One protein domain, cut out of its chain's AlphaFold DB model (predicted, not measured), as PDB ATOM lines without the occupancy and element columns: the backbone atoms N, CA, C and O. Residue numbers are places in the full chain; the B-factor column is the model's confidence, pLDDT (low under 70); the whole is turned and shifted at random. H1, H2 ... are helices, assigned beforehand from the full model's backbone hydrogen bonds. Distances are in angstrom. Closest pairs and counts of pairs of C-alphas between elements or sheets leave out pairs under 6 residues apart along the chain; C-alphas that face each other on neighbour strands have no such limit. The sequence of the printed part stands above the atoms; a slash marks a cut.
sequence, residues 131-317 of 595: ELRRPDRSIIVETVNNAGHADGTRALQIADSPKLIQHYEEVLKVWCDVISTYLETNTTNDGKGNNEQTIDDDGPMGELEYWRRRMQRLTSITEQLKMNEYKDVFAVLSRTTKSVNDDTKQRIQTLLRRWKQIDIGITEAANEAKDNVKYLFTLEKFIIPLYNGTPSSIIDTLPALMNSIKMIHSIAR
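This is residues 131 to 317 of the 595 residues of the protein "Dynein heavy chain" of Phytophthora palmivora var. palmivora (UniProt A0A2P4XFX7). A long rod is built along one long helix, H6, with H3 packed on its first part and H4 farther along. H1, H2 and H5 gather at one end; past short H7 at the other, H8 folds back on the last residues of H6. Residues 188 to 200 stick out. The printed part has 187 residues with eight named helices, H1 to H8 in order, and no named strand: all helix, only just loose, close to extended, radius of gyration of the C-alphas 23.7 A, spans 80 by 31 by 29 A.

Start at H1, residues 137 to 146, which only just touches H2, residues 154 to 159, with 3 pairs of C-alphas within 8 A; the closest are Thr 143 and Ile 158, 6.1 A. Next come H3, residues 162 to 188, and H4, residues 204 to 224, near each other. H5, residues 228 to 240, touches H3 at a steep tilt of 66 degrees; closest C-alphas Tyr 168 and Val 233, 5.7 A. The hub is H6, residues 246 to 287, touching H4 opposite ways; closest C-alphas Met 215 and Ala 273, 5.0 A. H7, residues 289 to 292, touches H8, residues 295 to 315; closest C-alphas Pro 289 and Ile 298, 6.0 A. Every O i to N i+4 pair is within hydrogen-bond range in H1, H2 and H4, but 22 of 23 in H3, 7 of 9 in H5, 33 of 38 in H6 and 15 of 17 in H8; H7 is too short.

Find C-alpha 246 at (113.273, 124.111, 120.652); H6 runs 59.3 A to C-alpha 287 at (170.271, 139.612, 115.275). H3 spans 38.9 A, H4 30.7 A.

The printed part has no cut; H3 to H4 is the long link. Residues 137 to 160 and 185 to 202 are among those under pLDDT 70.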
ATOM      1  N   GLU A 131     141.747 133.043 104.892       65.69
ATOM      2  CA  GLU A 131     140.488 133.566 104.352       65.69
ATOM      3  C   GLU A 131     139.310 132.735 104.867       65.69
ATOM      4  O   GLU A 131     139.219 131.524 104.653       65.69
ATOM      5  N   LEU A 132     138.385 133.389 105.566       71.81
ATOM      6  CA  LEU A 132     137.155 132.759 106.019       71.81
ATOM      7  C   LEU A 132     136.196 132.571 104.836       71.81
ATOM      8  O   LEU A 132     136.069 133.431 103.964       71.81
ATOM      9  N   ARG A 133     135.468 131.443 104.824       74.94
ATOM     10  CA  ARG A 133     134.440 131.171 103.804       74.94
ATOM     11  C   ARG A 133     133.429 132.320 103.779       74.94
ATOM     12  O   ARG A 133     132.743 132.548 104.774       74.94
ATOM     13  N   ARG A 134     133.297 132.996 102.635       73.69
ATOM     14  CA  ARG A 134     132.270 134.028 102.440       73.69
ATOM     15  C   ARG A 134     130.879 133.391 102.343       73.69
ATOM     16  O   ARG A 134     130.757 132.301 101.780       73.69
ATOM     17  N   PRO A 135     129.820 134.048 102.840       71.00
ATOM     18  CA  PRO A 135     128.457 133.586 102.615       71.00
ATOM     19  C   PRO A 135     128.108 133.582 101.116       71.00
ATOM     20  O   PRO A 135     128.273 134.590 100.430       71.00
ATOM     21  N   ASP A 136     127.608 132.452 100.608       71.31
ATOM     22  CA  ASP A 136     127.234 132.300  99.194       71.31
ATOM     23  C   ASP A 136     126.190 133.341  98.743       71.31
ATOM     24  O   ASP A 136     125.032 133.341  99.174       71.31
ATOM     25  N   ARG A 137     126.603 134.228  97.825       62.16
ATOM     26  CA  ARG A 137     125.775 135.333  97.307       62.16
ATOM     27  C   ARG A 137     124.533 134.856  96.552       62.16
ATOM     28  O   ARG A 137     123.529 135.559  96.553       62.16
ATOM     29  N   SER A 138     124.573 133.671  95.946       61.38
ATOM     30  CA  SER A 138     123.436 133.077  95.229       61.38
ATOM     31  C   SER A 138     122.246 132.808  96.153       61.38
ATOM     32  O   SER A 138     121.123 133.164  95.812       61.38
ATOM     33  N   ILE A 139     122.494 132.271  97.350       62.94
ATOM     34  CA  ILE A 139     121.457 131.950  98.344       62.94
ATOM     35  C   ILE A 139     120.865 133.235  98.938       62.94
ATOM     36  O   ILE A 139     119.656 133.327  99.166       62.94
ATOM     37  N   ILE A 140     121.699 134.259  99.138       65.00
ATOM     38  CA  ILE A 140     121.262 135.587  99.592       65.00
ATOM     39  C   ILE A 140     120.361 136.235  98.532       65.00
ATOM     40  O   ILE A 140     119.274 136.708  98.846       65.00
ATOM     41  N   VAL A 141     120.760 136.206  97.261       61.84
ATOM     42  CA  VAL A 141     119.962 136.768  96.159       61.84
ATOM     43  C   VAL A 141     118.662 135.983  95.947       61.84
ATOM     44  O   VAL A 141     117.609 136.591  95.777       61.84
ATOM     45  N   GLU A 142     118.684 134.650  96.028       61.47
ATOM     46  CA  GLU A 142     117.488 133.804  95.904       61.47
ATOM     47  C   GLU A 142     116.480 134.068  97.036       61.47
ATOM     48  O   GLU A 142     115.274 134.153  96.803       61.47
ATOM     49  N   THR A 143     116.954 134.273  98.264       61.06
ATOM     50  CA  THR A 143     116.090 134.606  99.410       61.06
ATOM     51  C   THR A 143     115.565 136.042  99.362       61.06
ATOM     52  O   THR A 143     114.404 136.273  99.697       61.06
ATOM     53  N   VAL A 144     116.360 136.993  98.863       60.91
ATOM     54  CA  VAL A 144     115.949 138.389  98.625       60.91
ATOM     55  C   VAL A 144     114.923 138.511  97.490       60.91
ATOM     56  O   VAL A 144     114.044 139.377  97.559       60.91
ATOM     57  N   ASN A 145     115.013 137.652  96.471       60.59
ATOM     58  CA  ASN A 145     114.074 137.597  95.348       60.59
ATOM     59  C   ASN A 145     112.756 136.896  95.716       60.59
ATOM     60  O   ASN A 145     111.702 137.284  95.219       60.59
ATOM     61  N   ASN A 146     112.801 135.905  96.614       57.03
ATOM     62  CA  ASN A 146     111.611 135.213  97.122       57.03
ATOM     63  C   ASN A 146     110.856 136.006  98.208       57.03
ATOM     64  O   ASN A 146     109.683 135.735  98.462       57.03
ATOM     65  N   ALA A 147     111.494 136.995  98.844       56.91
ATOM     66  CA  ALA A 147     110.836 137.930  99.754       56.91
ATOM     67  C   ALA A 147     110.075 138.995  98.942       56.91
ATOM     68  O   ALA A 147     110.684 139.873  98.327       56.91
ATOM     69  N   GLY A 148     108.742 138.897  98.916       53.12
ATOM     70  CA  GLY A 148     107.867 139.772  98.131       53.12
ATOM     71  C   GLY A 148     108.065 141.275  98.396       53.12
ATOM     72  O   GLY A 148     108.568 141.687  99.439       53.12
ATOM     73  N   HIS A 149     107.626 142.102  97.441       49.47
ATOM     74  CA  HIS A 149     107.813 143.564  97.360       49.47
ATOM     75  C   HIS A 149     107.095 144.397  98.455       49.47
ATOM     76  O   HIS A 149     106.839 145.581  98.253       49.47
ATOM     77  N   ALA A 150     106.736 143.817  99.604       42.97
ATOM     78  CA  ALA A 150     105.988 144.519 100.644       42.97
ATOM     79  C   ALA A 150     106.913 145.320 101.580       42.97
ATOM     80  O   ALA A 150     107.832 144.792 102.216       42.97
ATOM     81  N   ASP A 151     106.624 146.615 101.644       44.75
ATOM     82  CA  ASP A 151     107.318 147.648 102.401       44.75
ATOM     83  C   ASP A 151     107.458 147.280 103.897       44.75
ATOM     84  O   ASP A 151     106.527 146.797 104.543       44.75
ATOM     85  N   GLY A 152     108.661 147.455 104.451       51.16
ATOM     86  CA  GLY A 152     108.971 147.300 105.883       51.16
ATOM     87  C   GLY A 152     109.129 145.874 106.452       51.16
ATOM     88  O   GLY A 152     109.831 145.708 107.450       51.16
ATOM     89  N   THR A 153     108.557 144.829 105.836       52.09
ATOM     90  CA  THR A 153     108.615 143.427 106.340       52.09
ATOM     91  C   THR A 153     109.640 142.536 105.629       52.09
ATOM     92  O   THR A 153     109.943 141.440 106.106       52.09
ATOM     93  N   ARG A 154     110.248 143.017 104.539       56.66
ATOM     94  CA  ARG A 154     111.206 142.263 103.710       56.66
ATOM     95  C   ARG A 154     112.406 141.725 104.501       56.66
ATOM     96  O   ARG A 154     112.738 140.551 104.398       56.66
ATOM     97  N   ALA A 155     113.007 142.550 105.359       53.50
ATOM     98  CA  ALA A 155     114.138 142.142 106.200       53.50
ATOM     99  C   ALA A 155     113.758 141.083 107.255       53.50
ATOM    100  O   ALA A 155     114.610 140.306 107.681       53.50
ATOM    101  N   LEU A 156     112.486 141.044 107.669       54.84
ATOM    102  CA  LEU A 156     111.965 140.066 108.627       54.84
ATOM    103  C   LEU A 156     111.779 138.702 107.954       54.84
ATOM    104  O   LEU A 156     112.279 137.701 108.450       54.84
ATOM    105  N   GLN A 157     111.155 138.682 106.773       57.97
ATOM    106  CA  GLN A 157     110.930 137.453 106.006       57.97
ATOM    107  C   GLN A 157     112.230 136.815 105.497       57.97
ATOM    108  O   GLN A 157     112.342 135.592 105.470       57.97
ATOM    109  N   ILE A 158     113.227 137.628 105.130       59.22
ATOM    110  CA  ILE A 158     114.554 137.133 104.732       59.22
ATOM    111  C   ILE A 158     115.252 136.458 105.923       59.22
ATOM    112  O   ILE A 158     115.812 135.376 105.765       59.22
ATOM    113  N   ALA A 159     115.184 137.059 107.117       60.50
ATOM    114  CA  ALA A 159     115.841 136.545 108.322       60.50
ATOM    115  C   ALA A 159     115.209 135.253 108.880       60.50
ATOM    116  O   ALA A 159     115.903 134.482 109.539       60.50
ATOM    117  N   ASP A 160     113.929 135.002 108.593       66.56
ATOM    118  CA  ASP A 160     113.201 133.805 109.042       66.56
ATOM    119  C   ASP A 160     113.234 132.650 108.013       66.56
ATOM    120  O   ASP A 160     112.627 131.600 108.229       66.56
ATOM    121  N   SER A 161     113.954 132.806 106.893       73.69
ATOM    122  CA  SER A 161     114.078 131.776 105.853       73.69
ATOM    123  C   SER A 161     114.860 130.542 106.344       73.69
ATOM    124  O   SER A 161     116.054 130.658 106.642       73.69
ATOM    125  N   PRO A 162     114.267 129.326 106.346       75.62
ATOM    126  CA  PRO A 162     114.939 128.111 106.820       75.62
ATOM    127  C   PRO A 162     116.213 127.764 106.039       75.62
ATOM    128  O   PRO A 162     117.193 127.315 106.629       75.62
ATOM    129  N   LYS A 163     116.222 128.013 104.720       79.38
ATOM    130  CA  LYS A 163     117.389 127.773 103.853       79.38
ATOM    131  C   LYS A 163     118.553 128.712 104.189       79.38
ATOM    132  O   LYS A 163     119.701 128.279 104.193       79.38
ATOM    133  N   LEU A 164     118.258 129.981 104.489       80.75
ATOM    134  CA  LEU A 164     119.278 130.968 104.862       80.75
ATOM    135  C   LEU A 164     119.885 130.640 106.229       80.75
ATOM    136  O   LEU A 164     121.098 130.702 106.394       80.75
ATOM    137  N   ILE A 165     119.038 130.249 107.187       81.81
ATOM    138  CA  ILE A 165     119.460 129.852 108.533       81.81
ATOM    139  C   ILE A 165     120.390 128.636 108.472       81.81
ATOM    140  O   ILE A 165     121.446 128.661 109.099       81.81
ATOM    141  N   GLN A 166     120.036 127.602 107.699       83.38
ATOM    142  CA  GLN A 166     120.876 126.411 107.537       83.38
ATOM    143  C   GLN A 166     122.231 126.752 106.898       83.38
ATOM    144  O   GLN A 166     123.271 126.323 107.391       83.38
ATOM    145  N   HIS A 167     122.234 127.577 105.849       82.81
ATOM    146  CA  HIS A 167     123.468 128.036 105.208       82.81
ATOM    147  C   HIS A 167     124.370 128.816 106.175       82.81
ATOM    148  O   HIS A 167     125.568 128.561 106.268       82.81
ATOM    149  N   TYR A 168     123.803 129.739 106.952       86.12
ATOM    150  CA  TYR A 168     124.555 130.504 107.950       86.12
ATOM    151  C   TYR A 168     125.057 129.638 109.114       86.12
ATOM    152  O   TYR A 168     126.154 129.885 109.615       86.12
ATOM    153  N   GLU A 169     124.311 128.602 109.512       85.00
ATOM    154  CA  GLU A 169     124.766 127.590 110.475       85.00
ATOM    155  C   GLU A 169     126.004 126.846 109.943       85.00
ATOM    156  O   GLU A 169     127.004 126.722 110.652       85.00
ATOM    157  N   GLU A 170     125.982 126.418 108.678       83.62
ATOM    158  CA  GLU A 170     127.113 125.749 108.023       83.62
ATOM    159  C   GLU A 170     128.331 126.670 107.875       83.62
ATOM    160  O   GLU A 170     129.453 126.264 108.185       83.62
ATOM    161  N   VAL A 171     128.128 127.922 107.456       86.00
ATOM    162  CA  VAL A 171     129.200 128.923 107.329       86.00
ATOM    163  C   VAL A 171     129.858 129.191 108.685       86.00
ATOM    164  O   VAL A 171     131.082 129.106 108.794       86.00
ATOM    165  N   LEU A 172     129.069 129.436 109.739       87.94
ATOM    166  CA  LEU A 172     129.608 129.688 111.077       87.94
ATOM    167  C   LEU A 172     130.318 128.451 111.651       87.94
ATOM    168  O   LEU A 172     131.327 128.588 112.346       87.94
ATOM    169  N   LYS A 173     129.837 127.242 111.343       86.94
ATOM    170  CA  LYS A 173     130.513 125.996 111.722       86.94
ATOM    171  C   LYS A 173     131.887 125.877 111.065       86.94
ATOM    172  O   LYS A 173     132.856 125.615 111.772       86.94
ATOM    173  N   VAL A 174     131.987 126.150 109.761       84.19
ATOM    174  CA  VAL A 174     133.272 126.164 109.040       84.19
ATOM    175  C   VAL A 174     134.225 127.193 109.646       84.19
ATOM    176  O   VAL A 174     135.385 126.869 109.882       84.19
ATOM    177  N   TRP A 175     133.755 128.404 109.970       88.31
ATOM    178  CA  TRP A 175     134.599 129.396 110.651       88.31
ATOM    179  C   TRP A 175     135.109 128.883 111.998       88.31
ATOM    180  O   TRP A 175     136.295 129.013 112.292       88.31
ATOM    181  N   CYS A 176     134.235 128.264 112.801       88.62
ATOM    182  CA  CYS A 176     134.635 127.681 114.077       88.62
ATOM    183  C   CYS A 176     135.694 126.583 113.898       88.62
ATOM    184  O   CYS A 176     136.666 126.553 114.644       88.62
ATOM    185  N   ASP A 177     135.523 125.686 112.925       83.75
ATOM    186  CA  ASP A 177     136.444 124.569 112.686       83.75
ATOM    187  C   ASP A 177     137.818 125.064 112.205       83.75
ATOM    188  O   ASP A 177     138.849 124.661 112.748       83.75
ATOM    189  N   VAL A 178     137.839 125.996 111.247       83.56
ATOM    190  CA  VAL A 178     139.076 126.561 110.689       83.56
ATOM    191  C   VAL A 178     139.859 127.340 111.751       83.56
ATOM    192  O   VAL A 178     141.065 127.136 111.906       83.56
ATOM    193  N   ILE A 179     139.191 128.211 112.515       86.69
ATOM    194  CA  ILE A 179     139.871 129.034 113.524       86.69
ATOM    195  C   ILE A 179     140.311 128.186 114.724       86.69
ATOM    196  O   ILE A 179     141.420 128.387 115.212       86.69
ATOM    197  N   SER A 180     139.501 127.222 115.183       86.56
ATOM    198  CA  SER A 180     139.895 126.318 116.281       86.56
ATOM    199  C   SER A 180     141.141 125.527 115.904       86.56
ATOM    200  O   SER A 180     142.109 125.529 116.656       86.56
ATOM    201  N   THR A 181     141.167 124.962 114.690       84.31
ATOM    202  CA  THR A 181     142.338 124.241 114.174       84.31
ATOM    203  C   THR A 181     143.576 125.139 114.187       84.31
ATOM    204  O   THR A 181     144.613 124.740 114.704       84.31
ATOM    205  N   TYR A 182     143.464 126.381 113.703       83.50
ATOM    206  CA  TYR A 182     144.575 127.337 113.720       83.50
ATOM    207  C   TYR A 182     145.046 127.698 115.141       83.50
ATOM    208  O   TYR A 182     146.246 127.854 115.378       83.50
ATOM    209  N   LEU A 183     144.134 127.874 116.098       83.62
ATOM    210  CA  LEU A 183     144.503 128.187 117.482       83.62
ATOM    211  C   LEU A 183     145.158 126.982 118.182       83.62
ATOM    212  O   LEU A 183     146.134 127.168 118.911       83.62
ATOM    213  N   GLU A 184     144.684 125.762 117.913       78.25
ATOM    214  CA  GLU A 184     145.183 124.502 118.482       78.25
ATOM    215  C   GLU A 184     146.566 124.114 117.944       78.25
ATOM    216  O   GLU A 184     147.475 123.849 118.731       78.25
ATOM    217  N   THR A 185     146.779 124.160 116.623       68.69
ATOM    218  CA  THR A 185     148.080 123.811 116.014       68.69
ATOM    219  C   THR A 185     149.213 124.697 116.523       68.69
ATOM    220  O   THR A 185     150.361 124.272 116.595       68.69
ATOM    221  N   ASN A 186     148.899 125.938 116.891       62.50
ATOM    222  CA  ASN A 186     149.890 126.894 117.363       62.50
ATOM    223  C   ASN A 186     150.114 126.841 118.883       62.50
ATOM    224  O   ASN A 186     151.203 127.181 119.327       62.50
ATOM    225  N   THR A 187     149.145 126.374 119.681       55.88
ATOM    226  CA  THR A 187     149.340 126.172 121.133       55.88
ATOM    227  C   THR A 187     150.159 124.918 121.434       55.88
ATOM    228  O   THR A 187     150.920 124.897 122.398       55.88
ATOM    229  N   THR A 188     150.066 123.874 120.604       46.06
ATOM    230  CA  THR A 188     150.901 122.667 120.745       46.06
ATOM    231  C   THR A 188     152.357 122.877 120.318       46.06
ATOM    232  O   THR A 188     153.239 122.166 120.802       46.06
ATOM    233  N   ASN A 189     152.610 123.862 119.452       50.44
ATOM    234  CA  ASN A 189     153.935 124.171 118.910       50.44
ATOM    235  C   ASN A 189     154.759 125.121 119.796       50.44
ATOM    236  O   ASN A 189     155.960 125.258 119.583       50.44
ATOM    237  N   ASP A 190     154.158 125.712 120.833       43.09
ATOM    238  CA  ASP A 190     154.823 126.666 121.732       43.09
ATOM    239  C   ASP A 190     155.858 126.040 122.691       43.09
ATOM    240  O   ASP A 190     156.572 126.772 123.379       43.09
ATOM    241  N   GLY A 191     155.977 124.706 122.730       38.84
ATOM    242  CA  GLY A 191     156.902 124.010 123.642       38.84
ATOM    243  C   GLY A 191     157.436 122.652 123.178       38.84
ATOM    244  O   GLY A 191     158.151 121.961 123.902       38.84
ATOM    245  N   LYS A 192     157.120 122.218 121.954       35.12
ATOM    246  CA  LYS A 192     157.664 120.971 121.405       35.12
ATOM    247  C   LYS A 192     158.378 121.268 120.106       35.12
ATOM    248  O   LYS A 192     157.782 121.262 119.038       35.12
ATOM    249  N   GLY A 193     159.683 121.490 120.223       42.09
ATOM    250  CA  GLY A 193     160.572 121.316 119.088       42.09
ATOM    251  C   GLY A 193     160.397 119.898 118.560       42.09
ATOM    252  O   GLY A 193     160.718 118.945 119.263       42.09
ATOM    253  N   ASN A 194     159.833 119.771 117.364       28.77
ATOM    254  CA  ASN A 194     160.069 118.650 116.471       28.77
ATOM    255  C   ASN A 194     159.721 119.065 115.041       28.77
ATOM    256  O   ASN A 194     158.566 119.326 114.721       28.77
ATOM    257  N   ASN A 195     160.767 119.114 114.217       35.34
ATOM    258  CA  ASN A 195     160.854 118.486 112.902       35.34
ATOM    259  C   ASN A 195     159.509 118.152 112.240       35.34
ATOM    260  O   ASN A 195     159.030 117.037 112.401       35.34
ATOM    261  N   GLU A 196     158.968 119.077 111.449       33.53
ATOM    262  CA  GLU A 196     158.557 118.806 110.065       33.53
ATOM    263  C   GLU A 196     158.048 120.088 109.378       33.53
ATOM    264  O   GLU A 196     157.087 120.714 109.808       33.53
ATOM    265  N   GLN A 197     158.710 120.417 108.261       34.91
ATOM    266  CA  GLN A 197     158.215 121.226 107.139       34.91
ATOM    267  C   GLN A 197     158.125 122.756 107.298       34.91
ATOM    268  O   GLN A 197     157.088 123.349 107.040       34.91
ATOM    269  N   THR A 198     159.273 123.400 107.507       30.19
ATOM    270  CA  THR A 198     159.811 124.417 106.576       30.19
ATOM    271  C   THR A 198     161.333 124.429 106.722       30.19
ATOM    272  O   THR A 198     161.868 124.550 107.816       30.19
ATOM    273  N   ILE A 199     162.054 124.268 105.615       37.78
ATOM    274  CA  ILE A 199     163.527 124.169 105.568       37.78
ATOM    275  C   ILE A 199     164.215 125.530 105.867       37.78
ATOM    276  O   ILE A 199     165.434 125.626 105.828       37.78
ATOM    277  N   ASP A 200     163.455 126.566 106.244       38.97
ATOM    278  CA  ASP A 200     163.904 127.968 106.268       38.97
ATOM    279  C   ASP A 200     163.799 128.676 107.640       38.97
ATOM    280  O   ASP A 200     164.089 129.864 107.741       38.97
ATOM    281  N   ASP A 201     163.387 127.989 108.718       50.59
ATOM    282  CA  ASP A 201     162.998 128.644 109.993       50.59
ATOM    283  C   ASP A 201     163.948 128.375 111.189       50.59
ATOM    284  O   ASP A 201     163.604 128.575 112.361       50.59
ATOM    285  N   ASP A 202     165.168 127.891 110.932       63.53
ATOM    286  CA  ASP A 202     166.052 127.358 111.989       63.53
ATOM    287  C   ASP A 202     166.832 128.440 112.778       63.53
ATOM    288  O   ASP A 202     167.411 128.173 113.835       63.53
ATOM    289  N   GLY A 203     166.805 129.694 112.313       79.62
ATOM    290  CA  GLY A 203     167.501 130.831 112.925       79.62
ATOM    291  C   GLY A 203     166.609 131.752 113.779       79.62
ATOM    292  O   GLY A 203     165.381 131.683 113.723       79.62
ATOM    293  N   PRO A 204     167.194 132.677 114.571       86.62
ATOM    294  CA  PRO A 204     166.440 133.629 115.397       86.62
ATOM    295  C   PRO A 204     165.622 134.640 114.581       86.62
ATOM    296  O   PRO A 204     164.684 135.217 115.114       86.62
ATOM    297  N   MET A 205     165.953 134.844 113.300       85.69
ATOM    298  CA  MET A 205     165.165 135.696 112.400       85.69
ATOM    299  C   MET A 205     163.847 135.007 112.035       85.69
ATOM    300  O   MET A 205     162.806 135.653 111.964       85.69
ATOM    301  N   GLY A 206     163.888 133.680 111.916       83.50
ATOM    302  CA  GLY A 206     162.713 132.848 111.730       83.50
ATOM    303  C   GLY A 206     161.689 132.983 112.861       83.50
ATOM    304  O   GLY A 206     160.505 133.189 112.615       83.50
ATOM    305  N   GLU A 207     162.151 133.024 114.118       86.06
ATOM    306  CA  GLU A 207     161.280 133.277 115.280       86.06
ATOM    307  C   GLU A 207     160.576 134.647 115.186       86.06
ATOM    308  O   GLU A 207     159.370 134.746 115.419       86.06
ATOM    309  N   LEU A 208     161.301 135.708 114.805       87.94
ATOM    310  CA  LEU A 208     160.717 137.042 114.598       87.94
ATOM    311  C   LEU A 208     159.644 137.010 113.501       87.94
ATOM    312  O   LEU A 208     158.548 137.549 113.685       87.94
ATOM    313  N   GLU A 209     159.942 136.344 112.388       82.81
ATOM    314  CA  GLU A 209     159.044 136.262 111.240       82.81
ATOM    315  C   GLU A 209     157.839 135.348 111.506       82.81
ATOM    316  O   GLU A 209     156.731 135.609 111.038       82.81
ATOM    317  N   TYR A 210     157.987 134.305 112.324       84.56
ATOM    318  CA  TYR A 210     156.869 133.509 112.832       84.56
ATOM    319  C   TYR A 210     155.872 134.385 113.602       84.56
ATOM    320  O   TYR A 210     154.676 134.387 113.288       84.56
ATOM    321  N   TRP A 211     156.347 135.183 114.565       88.38
ATOM    322  CA  TRP A 211     155.473 136.062 115.348       88.38
ATOM    323  C   TRP A 211     154.854 137.177 114.501       88.38
ATOM    324  O   TRP A 211     153.673 137.493 114.691       88.38
ATOM    325  N   ARG A 212     155.594 137.726 113.525       84.62
ATOM    326  CA  ARG A 212     155.063 138.698 112.554       84.62
ATOM    327  C   ARG A 212     153.922 138.094 111.733       84.62
ATOM    328  O   ARG A 212     152.818 138.648 111.750       84.62
ATOM    329  N   ARG A 213     154.143 136.928 111.111       80.50
ATOM    330  CA  ARG A 213     153.127 136.198 110.331       80.50
ATOM    331  C   ARG A 213     151.906 135.842 111.178       80.50
ATOM    332  O   ARG A 213     150.768 136.033 110.749       80.50
ATOM    333  N   ARG A 214     152.111 135.379 112.418       85.38
ATOM    334  CA  ARG A 214     151.021 135.068 113.360       85.38
ATOM    335  C   ARG A 214     150.174 136.299 113.685       85.38
ATOM    336  O   ARG A 214     148.944 136.212 113.651       85.38
ATOM    337  N   MET A 215     150.809 137.438 113.970       86.75
ATOM    338  CA  MET A 215     150.122 138.708 114.225       86.75
ATOM    339  C   MET A 215     149.318 139.169 113.002       86.75
ATOM    340  O   MET A 215     148.160 139.566 113.148       86.75
ATOM    341  N   GLN A 216     149.893 139.089 111.800       80.75
ATOM    342  CA  GLN A 216     149.217 139.446 110.546       80.75
ATOM    343  C   GLN A 216     147.993 138.560 110.279       80.75
ATOM    344  O   GLN A 216     146.910 139.083 110.022       80.75
ATOM    345  N   ARG A 217     148.114 137.232 110.430       81.69
ATOM    346  CA  ARG A 217     146.987 136.295 110.260       81.69
ATOM    347  C   ARG A 217     145.842 136.580 111.230       81.69
ATOM    348  O   ARG A 217     144.688 136.644 110.814       81.69
ATOM    349  N   LEU A 218     146.147 136.802 112.509       86.94
ATOM    350  CA  LEU A 218     145.136 137.135 113.522       86.94
ATOM    351  C   LEU A 218     144.491 138.507 113.272       86.94
ATOM    352  O   LEU A 218     143.289 138.670 113.486       86.94
ATOM    353  N   THR A 219     145.261 139.475 112.770       85.94
ATOM    354  CA  THR A 219     144.739 140.789 112.366       85.94
ATOM    355  C   THR A 219     143.781 140.649 111.184       85.94
ATOM    356  O   THR A 219     142.675 141.174 111.255       85.94
ATOM    357  N   SER A 220     144.139 139.852 110.171       84.75
ATOM    358  CA  SER A 220     143.278 139.558 109.017       84.75
ATOM    359  C   SER A 220     141.954 138.910 109.435       84.75
ATOM    360  O   SER A 220     140.892 139.393 109.047       84.75
ATOM    361  N   ILE A 221     141.979 137.888 110.305       85.06
ATOM    362  CA  ILE A 221     140.752 137.276 110.850       85.06
ATOM    363  C   ILE A 221     139.900 138.337 111.563       85.06
ATOM    364  O   ILE A 221     138.696 138.445 111.327       85.06
ATOM    365  N   THR A 222     140.527 139.168 112.398       85.44
ATOM    366  CA  THR A 222     139.836 140.226 113.150       85.44
ATOM    367  C   THR A 222     139.220 141.289 112.232       85.44
ATOM    368  O   THR A 222     138.169 141.848 112.548       85.44
ATOM    369  N   GLU A 223     139.851 141.599 111.099       85.38
ATOM    370  CA  GLU A 223     139.337 142.539 110.098       85.38
ATOM    371  C   GLU A 223     138.196 141.945 109.273       85.38
ATOM    372  O   GLU A 223     137.171 142.607 109.101       85.38
ATOM    373  N   GLN A 224     138.313 140.685 108.845       82.94
ATOM    374  CA  GLN A 224     137.246 139.969 108.140       82.94
ATOM    375  C   GLN A 224     135.963 139.920 108.984       82.94
ATOM    376  O   GLN A 224     134.887 140.265 108.497       82.94
ATOM    377  N   LEU A 225     136.074 139.625 110.284       84.44
ATOM    378  CA  LEU A 225     134.929 139.588 111.206       84.44
ATOM    379  C   LEU A 225     134.249 140.953 111.424       84.44
ATOM    380  O   LEU A 225     133.109 141.014 111.889       84.44
ATOM    381  N   LYS A 226     134.906 142.067 111.074       84.50
ATOM    382  CA  LYS A 226     134.310 143.413 111.138       84.50
ATOM    383  C   LYS A 226     133.486 143.767 109.901       84.50
ATOM    384  O   LYS A 226     132.726 144.741 109.968       84.50
ATOM    385  N   MET A 227     133.620 143.020 108.807       82.69
ATOM    386  CA  MET A 227     132.909 143.281 107.556       82.69
ATOM    387  C   MET A 227     131.405 142.999 107.702       82.69
ATOM    388  O   MET A 227     130.991 142.115 108.454       82.69
ATOM    389  N   ASN A 228     130.573 143.755 106.979       76.56
ATOM    390  CA  ASN A 228     129.111 143.661 107.105       76.56
ATOM    391  C   ASN A 228     128.577 142.270 106.731       76.56
ATOM    392  O   ASN A 228     127.766 141.729 107.474       76.56
ATOM    393  N   GLU A 229     129.119 141.646 105.677       76.25
ATOM    394  CA  GLU A 229     128.730 140.292 105.240       76.25
ATOM    395  C   GLU A 229     128.881 139.245 106.367       76.25
ATOM    396  O   GLU A 229     128.104 138.298 106.451       76.25
ATOM    397  N   TYR A 230     129.851 139.433 107.272       80.81
ATOM    398  CA  TYR A 230     130.118 138.522 108.387       80.81
ATOM    399  C   TYR A 230     129.237 138.838 109.599       80.81
ATOM    400  O   TYR A 230     128.728 137.932 110.256       80.81
ATOM    401  N   LYS A 231     128.996 140.127 109.866       83.69
ATOM    402  CA  LYS A 231     128.057 140.587 110.904       83.69
ATOM    403  C   LYS A 231     126.626 140.126 110.634       83.69
ATOM    404  O   LYS A 231     125.919 139.786 111.583       83.69
ATOM    405  N   ASP A 232     126.224 140.070 109.367       81.19
ATOM    406  CA  ASP A 232     124.888 139.635 108.956       81.19
ATOM    407  C   ASP A 232     124.611 138.173 109.340       81.19
ATOM    408  O   ASP A 232     123.515 137.861 109.813       81.19
ATOM    409  N   VAL A 233     125.619 137.294 109.243       83.69
ATOM    410  CA  VAL A 233     125.533 135.889 109.687       83.69
ATOM    411  C   VAL A 233     125.166 135.816 111.172       83.69
ATOM    412  O   VAL A 233     124.218 135.128 111.556       83.69
ATOM    413  N   PHE A 234     125.854 136.589 112.018       83.62
ATOM    414  CA  PHE A 234     125.567 136.637 113.454       83.62
ATOM    415  C   PHE A 234     124.218 137.276 113.766       83.62
ATOM    416  O   PHE A 234     123.515 136.803 114.663       83.62
ATOM    417  N   ALA A 235     123.851 138.342 113.053       82.38
ATOM    418  CA  ALA A 235     122.598 139.053 113.264       82.38
ATOM    419  C   ALA A 235     121.386 138.155 112.981       82.38
ATOM    420  O   ALA A 235     120.465 138.094 113.801       82.38
ATOM    421  N   VAL A 236     121.412 137.413 111.868       82.19
ATOM    422  CA  VAL A 236     120.350 136.469 111.495       82.19
ATOM    423  C   VAL A 236     120.298 135.301 112.478       82.19
ATOM    424  O   VAL A 236     119.260 135.103 113.105       82.19
ATOM    425  N   LEU A 237     121.415 134.606 112.734       83.00
ATOM    426  CA  LEU A 237     121.440 133.462 113.661       83.00
ATOM    427  C   LEU A 237     121.013 133.846 115.090       83.00
ATOM    428  O   LEU A 237     120.239 133.131 115.730       83.00
ATOM    429  N   SER A 238     121.453 135.006 115.589       83.44
ATOM    430  CA  SER A 238     121.058 135.506 116.915       83.44
ATOM    431  C   SER A 238     119.570 135.837 116.986       83.44
ATOM    432  O   SER A 238     118.940 135.639 118.026       83.44
ATOM    433  N   ARG A 239     118.975 136.317 115.890       80.12
ATOM    434  CA  ARG A 239     117.536 136.583 115.813       80.12
ATOM    435  C   ARG A 239     116.725 135.290 115.790       80.12
ATOM    436  O   ARG A 239     115.751 135.187 116.532       80.12
ATOM    437  N   THR A 240     117.162 134.290 115.028       77.56
ATOM    438  CA  THR A 240     116.505 132.980 114.922       77.56
ATOM    439  C   THR A 240     116.366 132.290 116.280       77.56
ATOM    440  O   THR A 240     115.328 131.692 116.565       77.56
ATOM    441  N   THR A 241     117.343 132.453 117.185       73.94
ATOM    442  CA  THR A 241     117.241 131.906 118.555       73.94
ATOM    443  C   THR A 241     116.063 132.453 119.374       73.94
ATOM    444  O   THR A 241     115.689 131.844 120.379       73.94
ATOM    445  N   LYS A 242     115.465 133.581 118.960       73.00
ATOM    446  CA  LYS A 242     114.284 134.183 119.596       73.00
ATOM    447  C   LYS A 242     112.952 133.723 118.983       73.00
ATOM    448  O   LYS A 242     111.930 133.931 119.624       73.00
ATOM    449  N   SER A 243     112.958 133.126 117.785       63.47
ATOM    450  CA  SER A 243     111.756 132.961 116.944       63.47
ATOM    451  C   SER A 243     111.390 131.512 116.569       63.47
ATOM    452  O   SER A 243     110.302 131.301 116.044       63.47
ATOM    453  N   VAL A 244     112.255 130.511 116.803       65.75
ATOM    454  CA  VAL A 244     112.098 129.140 116.247       65.75
ATOM    455  C   VAL A 244     111.981 128.045 117.332       65.75
ATOM    456  O   VAL A 244     112.407 128.250 118.468       65.75
ATOM    457  N   ASN A 245     111.402 126.889 116.954       64.75
ATOM    458  CA  ASN A 245     111.248 125.630 117.715       64.75
ATOM    459  C   ASN A 245     112.489 125.208 118.542       64.75
ATOM    460  O   ASN A 245     113.626 125.498 118.165       64.75
ATOM    461  N   ASP A 246     112.265 124.443 119.622       67.31
ATOM    462  CA  ASP A 246     113.273 124.111 120.652       67.31
ATOM    463  C   ASP A 246     114.558 123.431 120.129       67.31
ATOM    464  O   ASP A 246     115.647 123.775 120.593       67.31
ATOM    465  N   ASP A 247     114.477 122.532 119.141       74.62
ATOM    466  CA  ASP A 247     115.647 121.779 118.646       74.62
ATOM    467  C   ASP A 247     116.621 122.646 117.816       74.62
ATOM    468  O   ASP A 247     117.804 122.764 118.139       74.62
ATOM    469  N   THR A 248     116.126 123.359 116.793       74.00
ATOM    470  CA  THR A 248     116.940 124.299 115.990       74.00
ATOM    471  C   THR A 248     117.518 125.420 116.854       74.00
ATOM    472  O   THR A 248     118.665 125.833 116.677       74.00
ATOM    473  N   LYS A 249     116.749 125.881 117.845       80.44
ATOM    474  CA  LYS A 249     117.201 126.867 118.826       80.44
ATOM    475  C   LYS A 249     118.371 126.343 119.663       80.44
ATOM    476  O   LYS A 249     119.342 127.079 119.840       80.44
ATOM    477  N   GLN A 250     118.320 125.097 120.144       82.69
ATOM    478  CA  GLN A 250     119.430 124.491 120.888       82.69
ATOM    479  C   GLN A 250     120.699 124.349 120.038       82.69
ATOM    480  O   GLN A 250     121.786 124.685 120.520       82.69
ATOM    481  N   ARG A 251     120.584 123.920 118.770       84.44
ATOM    482  CA  ARG A 251     121.743 123.792 117.866       84.44
ATOM    483  C   ARG A 251     122.437 125.134 117.627       84.44
ATOM    484  O   ARG A 251     123.635 125.259 117.888       84.44
ATOM    485  N   ILE A 252     121.677 126.165 117.247       85.12
ATOM    486  CA  ILE A 252     122.217 127.510 116.989       85.12
ATOM    487  C   ILE A 252     122.806 128.119 118.270       85.12
ATOM    488  O   ILE A 252     123.884 128.707 118.233       85.12
ATOM    489  N   GLN A 253     122.161 127.950 119.432       86.75
ATOM    490  CA  GLN A 253     122.712 128.434 120.704       86.75
ATOM    491  C   GLN A 253     124.028 127.748 121.079       86.75
ATOM    492  O   GLN A 253     124.935 128.407 121.587       86.75
ATOM    493  N   THR A 254     124.149 126.445 120.826       89.19
ATOM    494  CA  THR A 254     125.393 125.702 121.058       89.19
ATOM    495  C   THR A 254     126.508 126.224 120.153       89.19
ATOM    496  O   THR A 254     127.614 126.486 120.630       89.19
ATOM    497  N   LEU A 255     126.203 126.473 118.876       89.88
ATOM    498  CA  LEU A 255     127.157 127.029 117.918       89.88
ATOM    499  C   LEU A 255     127.588 128.460 118.284       89.88
ATOM    500  O   LEU A 255     128.778 128.758 118.279       89.88
ATOM    501  N   LEU A 256     126.656 129.326 118.692       89.81
ATOM    502  CA  LEU A 256     126.969 130.688 119.146       89.81
ATOM    503  C   LEU A 256     127.807 130.700 120.436       89.81
ATOM    504  O   LEU A 256     128.675 131.557 120.598       89.81
ATOM    505  N   ARG A 257     127.591 129.744 121.352       90.31
ATOM    506  CA  ARG A 257     128.449 129.570 122.540       90.31
ATOM    507  C   ARG A 257     129.860 129.134 122.153       90.31
ATOM    508  O   ARG A 257     130.816 129.694 122.683       90.31
ATOM    509  N   ARG A 258     129.990 128.185 121.218       93.44
ATOM    510  CA  ARG A 258     131.287 127.761 120.666       93.44
ATOM    511  C   ARG A 258     132.015 128.939 120.017       93.44
ATOM    512  O   ARG A 258     133.172 129.177 120.342       93.44
ATOM    513  N   TRP A 259     131.323 129.709 119.179       92.00
ATOM    514  CA  TRP A 259     131.872 130.917 118.565       92.00
ATOM    515  C   TRP A 259     132.371 131.916 119.610       92.00
ATOM    516  O   TRP A 259     133.487 132.402 119.498       92.00
ATOM    517  N   LYS A 260     131.586 132.179 120.663       90.44
ATOM    518  CA  LYS A 260     131.992 133.093 121.739       90.44
ATOM    519  C   LYS A 260     133.308 132.666 122.402       90.44
ATOM    520  O   LYS A 260     134.119 133.523 122.729       90.44
ATOM    521  N   GLN A 261     133.527 131.364 122.595       90.81
ATOM    522  CA  GLN A 261     134.792 130.857 123.135       90.81
ATOM    523  C   GLN A 261     135.955 131.075 122.158       90.81
ATOM    524  O   GLN A 261     137.043 131.466 122.574       90.81
ATOM    525  N   ILE A 262     135.715 130.853 120.864       91.31
ATOM    526  CA  ILE A 262     136.707 131.074 119.809       91.31
ATOM    527  C   ILE A 262     137.052 132.563 119.692       91.31
ATOM    528  O   ILE A 262     138.225 132.894 119.622       91.31
ATOM    529  N   ASP A 263     136.070 133.462 119.747       89.94
ATOM    530  CA  ASP A 263     136.258 134.918 119.682       89.94
ATOM    531  C   ASP A 263     137.128 135.454 120.837       89.94
ATOM    532  O   ASP A 263     138.041 136.261 120.631       89.94
ATOM    533  N   ILE A 264     136.919 134.923 122.049       90.88
ATOM    534  CA  ILE A 264     137.802 135.184 123.197       90.88
ATOM    535  C   ILE A 264     139.220 134.679 122.894       90.88
ATOM    536  O   ILE A 264     140.178 135.437 123.052       90.88
ATOM    537  N   GLY A 265     139.359 133.452 122.382       90.62
ATOM    538  CA  GLY A 265     140.654 132.869 122.011       90.62
ATOM    539  C   GLY A 265     141.396 133.645 120.915       90.62
ATOM    540  O   GLY A 265     142.603 133.849 121.025       90.62
ATOM    541  N   ILE A 266     140.693 134.145 119.890       90.38
ATOM    542  CA  ILE A 266     141.265 135.024 118.853       90.38
ATOM    543  C   ILE A 266     141.804 136.296 119.503       90.38
ATOM    544  O   ILE A 266     142.928 136.703 119.219       90.38
ATOM    545  N   THR A 267     141.018 136.918 120.385       91.12
ATOM    546  CA  THR A 267     141.395 138.172 121.048       91.12
ATOM    547  C   THR A 267     142.624 137.989 121.943       91.12
ATOM    548  O   THR A 267     143.536 138.818 121.924       91.12
ATOM    549  N   GLU A 268     142.683 136.899 122.710       90.44
ATOM    550  CA  GLU A 268     143.836 136.556 123.548       90.44
ATOM    551  C   GLU A 268     145.086 136.285 122.704       90.44
ATOM    552  O   GLU A 268     146.119 136.918 122.930       90.44
ATOM    553  N   ALA A 269     144.977 135.438 121.676       89.56
ATOM    554  CA  ALA A 269     146.081 135.125 120.771       89.56
ATOM    555  C   ALA A 269     146.576 136.360 119.999       89.56
ATOM    556  O   ALA A 269     147.775 136.511 119.763       89.56
ATOM    557  N   ALA A 270     145.677 137.268 119.603       89.56
ATOM    558  CA  ALA A 270     146.037 138.498 118.899       89.56
ATOM    559  C   ALA A 270     146.817 139.458 119.804       89.56
ATOM    560  O   ALA A 270     147.812 140.046 119.374       89.56
ATOM    561  N   ASN A 271     146.397 139.596 121.065       90.69
ATOM    562  CA  ASN A 271     147.123 140.388 122.056       90.69
ATOM    563  C   ASN A 271     148.502 139.788 122.357       90.69
ATOM    564  O   ASN A 271     149.480 140.532 122.427       90.69
ATOM    565  N   GLU A 272     148.583 138.461 122.475       91.00
ATOM    566  CA  GLU A 272     149.837 137.732 122.657       91.00
ATOM    567  C   GLU A 272     150.808 137.983 121.494       91.00
ATOM    568  O   GLU A 272     151.935 138.432 121.702       91.00
ATOM    569  N   ALA A 273     150.354 137.761 120.255       90.19
ATOM    570  CA  ALA A 273     151.181 137.937 119.067       90.19
ATOM    571  C   ALA A 273     151.658 139.387 118.913       90.19
ATOM    572  O   ALA A 273     152.824 139.625 118.606       90.19
ATOM    573  N   LYS A 274     150.788 140.364 119.189       90.81
ATOM    574  CA  LYS A 274     151.127 141.790 119.121       90.81
ATOM    575  C   LYS A 274     152.193 142.192 120.142       90.81
ATOM    576  O   LYS A 274     153.099 142.955 119.806       90.81
ATOM    577  N   ASP A 275     152.092 141.702 121.375       92.88
ATOM    578  CA  ASP A 275     153.090 141.965 122.417       92.88
ATOM    579  C   ASP A 275     154.429 141.293 122.076       92.88
ATOM    580  O   ASP A 275     155.476 141.940 122.123       92.88
ATOM    581  N   ASN A 276     154.395 140.030 121.634       91.75
ATOM    582  CA  ASN A 276     155.597 139.289 121.251       91.75
ATOM    583  C   ASN A 276     156.320 139.955 120.077       91.75
ATOM    584  O   ASN A 276     157.523 140.183 120.175       91.75
ATOM    585  N   VAL A 277     155.606 140.362 119.020       91.38
ATOM    586  CA  VAL A 277     156.185 141.131 117.904       91.38
ATOM    587  C   VAL A 277     156.829 142.419 118.414       91.38
ATOM    588  O   VAL A 277     157.986 142.690 118.105       91.38
ATOM    589  N   LYS A 278     156.127 143.195 119.249       91.38
ATOM    590  CA  LYS A 278     156.652 144.456 119.793       91.38
ATOM    591  C   LYS A 278     157.992 144.267 120.509       91.38
ATOM    592  O   LYS A 278     158.873 145.107 120.347       91.38
ATOM    593  N   TYR A 279     158.141 143.213 121.310       91.75
ATOM    594  CA  TYR A 279     159.373 142.959 122.060       91.75
ATOM    595  C   TYR A 279     160.456 142.280 121.216       91.75
ATOM    596  O   TYR A 279     161.604 142.722 121.248       91.75
ATOM    597  N   LEU A 280     160.120 141.258 120.430       91.12
ATOM    598  CA  LEU A 280     161.091 140.510 119.628       91.12
ATOM    599  C   LEU A 280     161.724 141.357 118.527       91.12
ATOM    600  O   LEU A 280     162.933 141.276 118.331       91.12
ATOM    601  N   PHE A 281     160.968 142.249 117.880       91.31
ATOM    602  CA  PHE A 281     161.536 143.141 116.863       91.31
ATOM    603  C   PHE A 281     162.530 144.159 117.432       91.31
ATOM    604  O   PHE A 281     163.371 144.674 116.701       91.31
ATOM    605  N   THR A 282     162.555 144.392 118.752       90.69
ATOM    606  CA  THR A 282     163.646 145.180 119.360       90.69
ATOM    607  C   THR A 282     165.009 144.482 119.273       90.69
ATOM    608  O   THR A 282     166.043 145.151 119.376       90.69
ATOM    609  N   LEU A 283     165.021 143.158 119.067       89.88
ATOM    610  CA  LEU A 283     166.226 142.347 118.904       89.88
ATOM    611  C   LEU A 283     166.771 142.357 117.472       89.88
ATOM    612  O   LEU A 283     167.947 142.054 117.297       89.88
ATOM    613  N   GLU A 284     165.965 142.725 116.471       89.31
ATOM    614  CA  GLU A 284     166.281 142.610 115.037       89.31
ATOM    615  C   GLU A 284     167.661 143.186 114.692       89.31
ATOM    616  O   GLU A 284     168.532 142.483 114.181       89.31
ATOM    617  N   LYS A 285     167.927 144.430 115.102       87.19
ATOM    618  CA  LYS A 285     169.215 145.106 114.861       87.19
ATOM    619  C   LYS A 285     170.434 144.392 115.459       87.19
ATOM    620  O   LYS A 285     171.550 144.598 114.996       87.19
ATOM    621  N   PHE A 286     170.238 143.596 116.508       86.94
ATOM    622  CA  PHE A 286     171.291 142.818 117.157       86.94
ATOM    623  C   PHE A 286     171.385 141.389 116.606       86.94
ATOM    624  O   PHE A 286     172.406 140.732 116.789       86.94
ATOM    625  N   ILE A 287     170.330 140.914 115.939       88.00
ATOM    626  CA  ILE A 287     170.271 139.612 115.275       88.00
ATOM    627  C   ILE A 287     170.914 139.684 113.885       88.00
ATOM    628  O   ILE A 287     171.598 138.739 113.506       88.00
ATOM    629  N   ILE A 288     170.769 140.796 113.153       86.38
ATOM    630  CA  ILE A 288     171.341 140.964 111.802       86.38
ATOM    631  C   ILE A 288     172.847 140.617 111.749       86.38
ATOM    632  O   ILE A 288     173.207 139.753 110.945       86.38
ATOM    633  N   PRO A 289     173.722 141.153 112.635       85.50
ATOM    634  CA  PRO A 289     175.150 140.816 112.633       85.50
ATOM    635  C   PRO A 289     175.454 139.326 112.831       85.50
ATOM    636  O   PRO A 289     176.535 138.873 112.463       85.50
ATOM    637  N   LEU A 290     174.523 138.538 113.385       82.38
ATOM    638  CA  LEU A 290     174.694 137.091 113.539       82.38
ATOM    639  C   LEU A 290     174.666 136.351 112.197       82.38
ATOM    640  O   LEU A 290     175.181 135.238 112.130       82.38
ATOM    641  N   TYR A 291     174.107 136.940 111.139       84.19
ATOM    642  CA  TYR A 291     174.027 136.324 109.809       84.19
ATOM    643  C   TYR A 291     175.140 136.785 108.874       84.19
ATOM    644  O   TYR A 291     175.698 135.973 108.145       84.19
ATOM    645  N   ASN A 292     175.451 138.081 108.887       80.94
ATOM    646  CA  ASN A 292     176.325 138.715 107.897       80.94
ATOM    647  C   ASN A 292     177.580 139.372 108.499       80.94
ATOM    648  O   ASN A 292     178.455 139.817 107.758       80.94
ATOM    649  N   GLY A 293     177.681 139.452 109.826       78.75
ATOM    650  CA  GLY A 293     178.810 140.061 110.519       78.75
ATOM    651  C   GLY A 293     179.989 139.106 110.699       78.75
ATOM    652  O   GLY A 293     179.853 137.888 110.615       78.75
ATOM    653  N   THR A 294     181.159 139.671 111.005       73.62
ATOM    654  CA  THR A 294     182.337 138.893 111.414       73.62
ATOM    655  C   THR A 294     182.207 138.419 112.867       73.62
ATOM    656  O   THR A 294     181.523 139.072 113.662       73.62
ATOM    657  N   PRO A 295     182.922 137.359 113.287       69.62
ATOM    658  CA  PRO A 295     182.897 136.896 114.677       69.62
ATOM    659  C   PRO A 295     183.263 137.991 115.690       69.62
ATOM    660  O   PRO A 295     182.665 138.069 116.762       69.62
ATOM    661  N   SER A 296     184.178 138.898 115.333       68.81
ATOM    662  CA  SER A 296     184.514 140.080 116.141       68.81
ATOM    663  C   SER A 296     183.318 141.022 116.316       68.81
ATOM    664  O   SER A 296     183.017 141.435 117.431       68.81
ATOM    665  N   SER A 297     182.593 141.314 115.232       76.69
ATOM    666  CA  SER A 297     181.390 142.152 115.275       76.69
ATOM    667  C   SER A 297     180.267 141.511 116.101       76.69
ATOM    668  O   SER A 297     179.580 142.199 116.860       76.69
ATOM    669  N   ILE A 298     180.119 140.185 116.031       75.31
ATOM    670  CA  ILE A 298     179.192 139.438 116.892       75.31
ATOM    671  C   ILE A 298     179.597 139.601 118.363       75.31
ATOM    672  O   ILE A 298     178.763 139.944 119.198       75.31
ATOM    673  N   ILE A 299     180.883 139.438 118.689       69.94
ATOM    674  CA  ILE A 299     181.396 139.612 120.056       69.94
ATOM    675  C   ILE A 299     181.058 140.993 120.630       69.94
ATOM    676  O   ILE A 299     180.708 141.095 121.811       69.94
ATOM    677  N   ASP A 300     181.174 142.039 119.820       76.38
ATOM    678  CA  ASP A 300     180.950 143.414 120.265       76.38
ATOM    679  C   ASP A 300     179.458 143.742 120.433       76.38
ATOM    680  O   ASP A 300     179.091 144.551 121.286       76.38
ATOM    681  N   THR A 301     178.579 143.074 119.679       80.00
ATOM    682  CA  THR A 301     177.122 143.285 119.730       80.00
ATOM    683  C   THR A 301     176.414 142.402 120.767       80.00
ATOM    684  O   THR A 301     175.360 142.785 121.287       80.00
ATOM    685  N   LEU A 302     177.016 141.272 121.155       77.31
ATOM    686  CA  LEU A 302     176.472 140.314 122.126       77.31
ATOM    687  C   LEU A 302     176.047 140.925 123.476       77.31
ATOM    688  O   LEU A 302     174.951 140.603 123.938       77.31
ATOM    689  N   PRO A 303     176.825 141.811 124.136       77.38
ATOM    690  CA  PRO A 303     176.399 142.403 125.406       77.38
ATOM    691  C   PRO A 303     175.088 143.188 125.285       77.38
ATOM    692  O   PRO A 303     174.235 143.127 126.173       77.38
ATOM    693  N   ALA A 304     174.908 143.907 124.173       80.12
ATOM    694  CA  ALA A 304     173.696 144.671 123.912       80.12
ATOM    695  C   ALA A 304     172.508 143.750 123.594       80.12
ATOM    696  O   ALA A 304     171.422 143.961 124.138       80.12
ATOM    697  N   LEU A 305     172.724 142.692 122.800       85.31
ATOM    698  CA  LEU A 305     171.722 141.651 122.543       85.31
ATOM    699  C   LEU A 305     171.230 141.028 123.856       85.31
ATOM    700  O   LEU A 305     170.029 140.951 124.109       85.31
ATOM    701  N   MET A 306     172.161 140.645 124.728       77.62
ATOM    702  CA  MET A 306     171.841 139.994 125.991       77.62
ATOM    703  C   MET A 306     171.075 140.892 126.963       77.62
ATOM    704  O   MET A 306     170.141 140.433 127.624       77.62
ATOM    705  N   ASN A 307     171.438 142.173 127.049       77.75
ATOM    706  CA  ASN A 307     170.692 143.137 127.853       77.75
ATOM    707  C   ASN A 307     169.266 143.320 127.318       77.75
ATOM    708  O   ASN A 307     168.324 143.362 128.110       77.75
ATOM    709  N   SER A 308     169.091 143.349 125.995       86.00
ATOM    710  CA  SER A 308     167.771 143.403 125.363       86.00
ATOM    711  C   SER A 308     166.935 142.162 125.683       86.00
ATOM    712  O   SER A 308     165.801 142.301 126.131       86.00
ATOM    713  N   ILE A 309     167.503 140.955 125.584       83.62
ATOM    714  CA  ILE A 309     166.800 139.713 125.951       83.62
ATOM    715  C   ILE A 309     166.427 139.708 127.439       83.62
ATOM    716  O   ILE A 309     165.312 139.333 127.800       83.62
ATOM    717  N   LYS A 310     167.313 140.195 128.317       76.19
ATOM    718  CA  LYS A 310     167.018 140.323 129.750       76.19
ATOM    719  C   LYS A 310     165.843 141.277 130.000       76.19
ATOM    720  O   LYS A 310     164.977 140.964 130.817       76.19
ATOM    721  N   MET A 311     165.781 142.409 129.292       79.81
ATOM    722  CA  MET A 311     164.640 143.332 129.368       79.81
ATOM    723  C   MET A 311     163.347 142.657 128.905       79.81
ATOM    724  O   MET A 311     162.335 142.781 129.587       79.81
ATOM    725  N   ILE A 312     163.384 141.893 127.811       86.38
ATOM    726  CA  ILE A 312     162.219 141.141 127.322       86.38
ATOM    727  C   ILE A 312     161.750 140.134 128.375       86.38
ATOM    728  O   ILE A 312     160.582 140.159 128.738       86.38
ATOM    729  N   HIS A 313     162.643 139.324 128.947       80.31
ATOM    730  CA  HIS A 313     162.281 138.380 130.013       80.31
ATOM    731  C   HIS A 313     161.689 139.069 131.253       80.31
ATOM    732  O   HIS A 313     160.861 138.500 131.951       80.31
ATOM    733  N   SER A 314     162.101 140.306 131.537       79.31
ATOM    734  CA  SER A 314     161.642 141.031 132.727       79.31
ATOM    735  C   SER A 314     160.314 141.766 132.512       79.31
ATOM    736  O   SER A 314     159.572 141.966 133.469       79.31
ATOM    737  N   ILE A 315     160.034 142.213 131.283       82.94
ATOM    738  CA  ILE A 315     158.946 143.157 130.980       82.94
ATOM    739  C   ILE A 315     157.842 142.519 130.126       82.94
ATOM    740  O   ILE A 315     156.674 142.872 130.296       82.94
ATOM    741  N   ALA A 316     158.184 141.617 129.201       86.69
ATOM    742  CA  ALA A 316     157.202 141.009 128.309       86.69
ATOM    743  C   ALA A 316     156.181 140.202 129.114       86.69
ATOM    744  O   ALA A 316     156.526 139.538 130.092       86.69
ATOM    745  N   ARG A 317     154.911 140.253 128.709       87.31
ATOM    746  CA  ARG A 317     153.851 139.529 129.424       87.31
ATOM    747  C   ARG A 317     153.738 138.082 128.961       87.31
ATOM    748  O   ARG A 317     153.418 137.220 129.772       87.31
TER     749      ARG A 317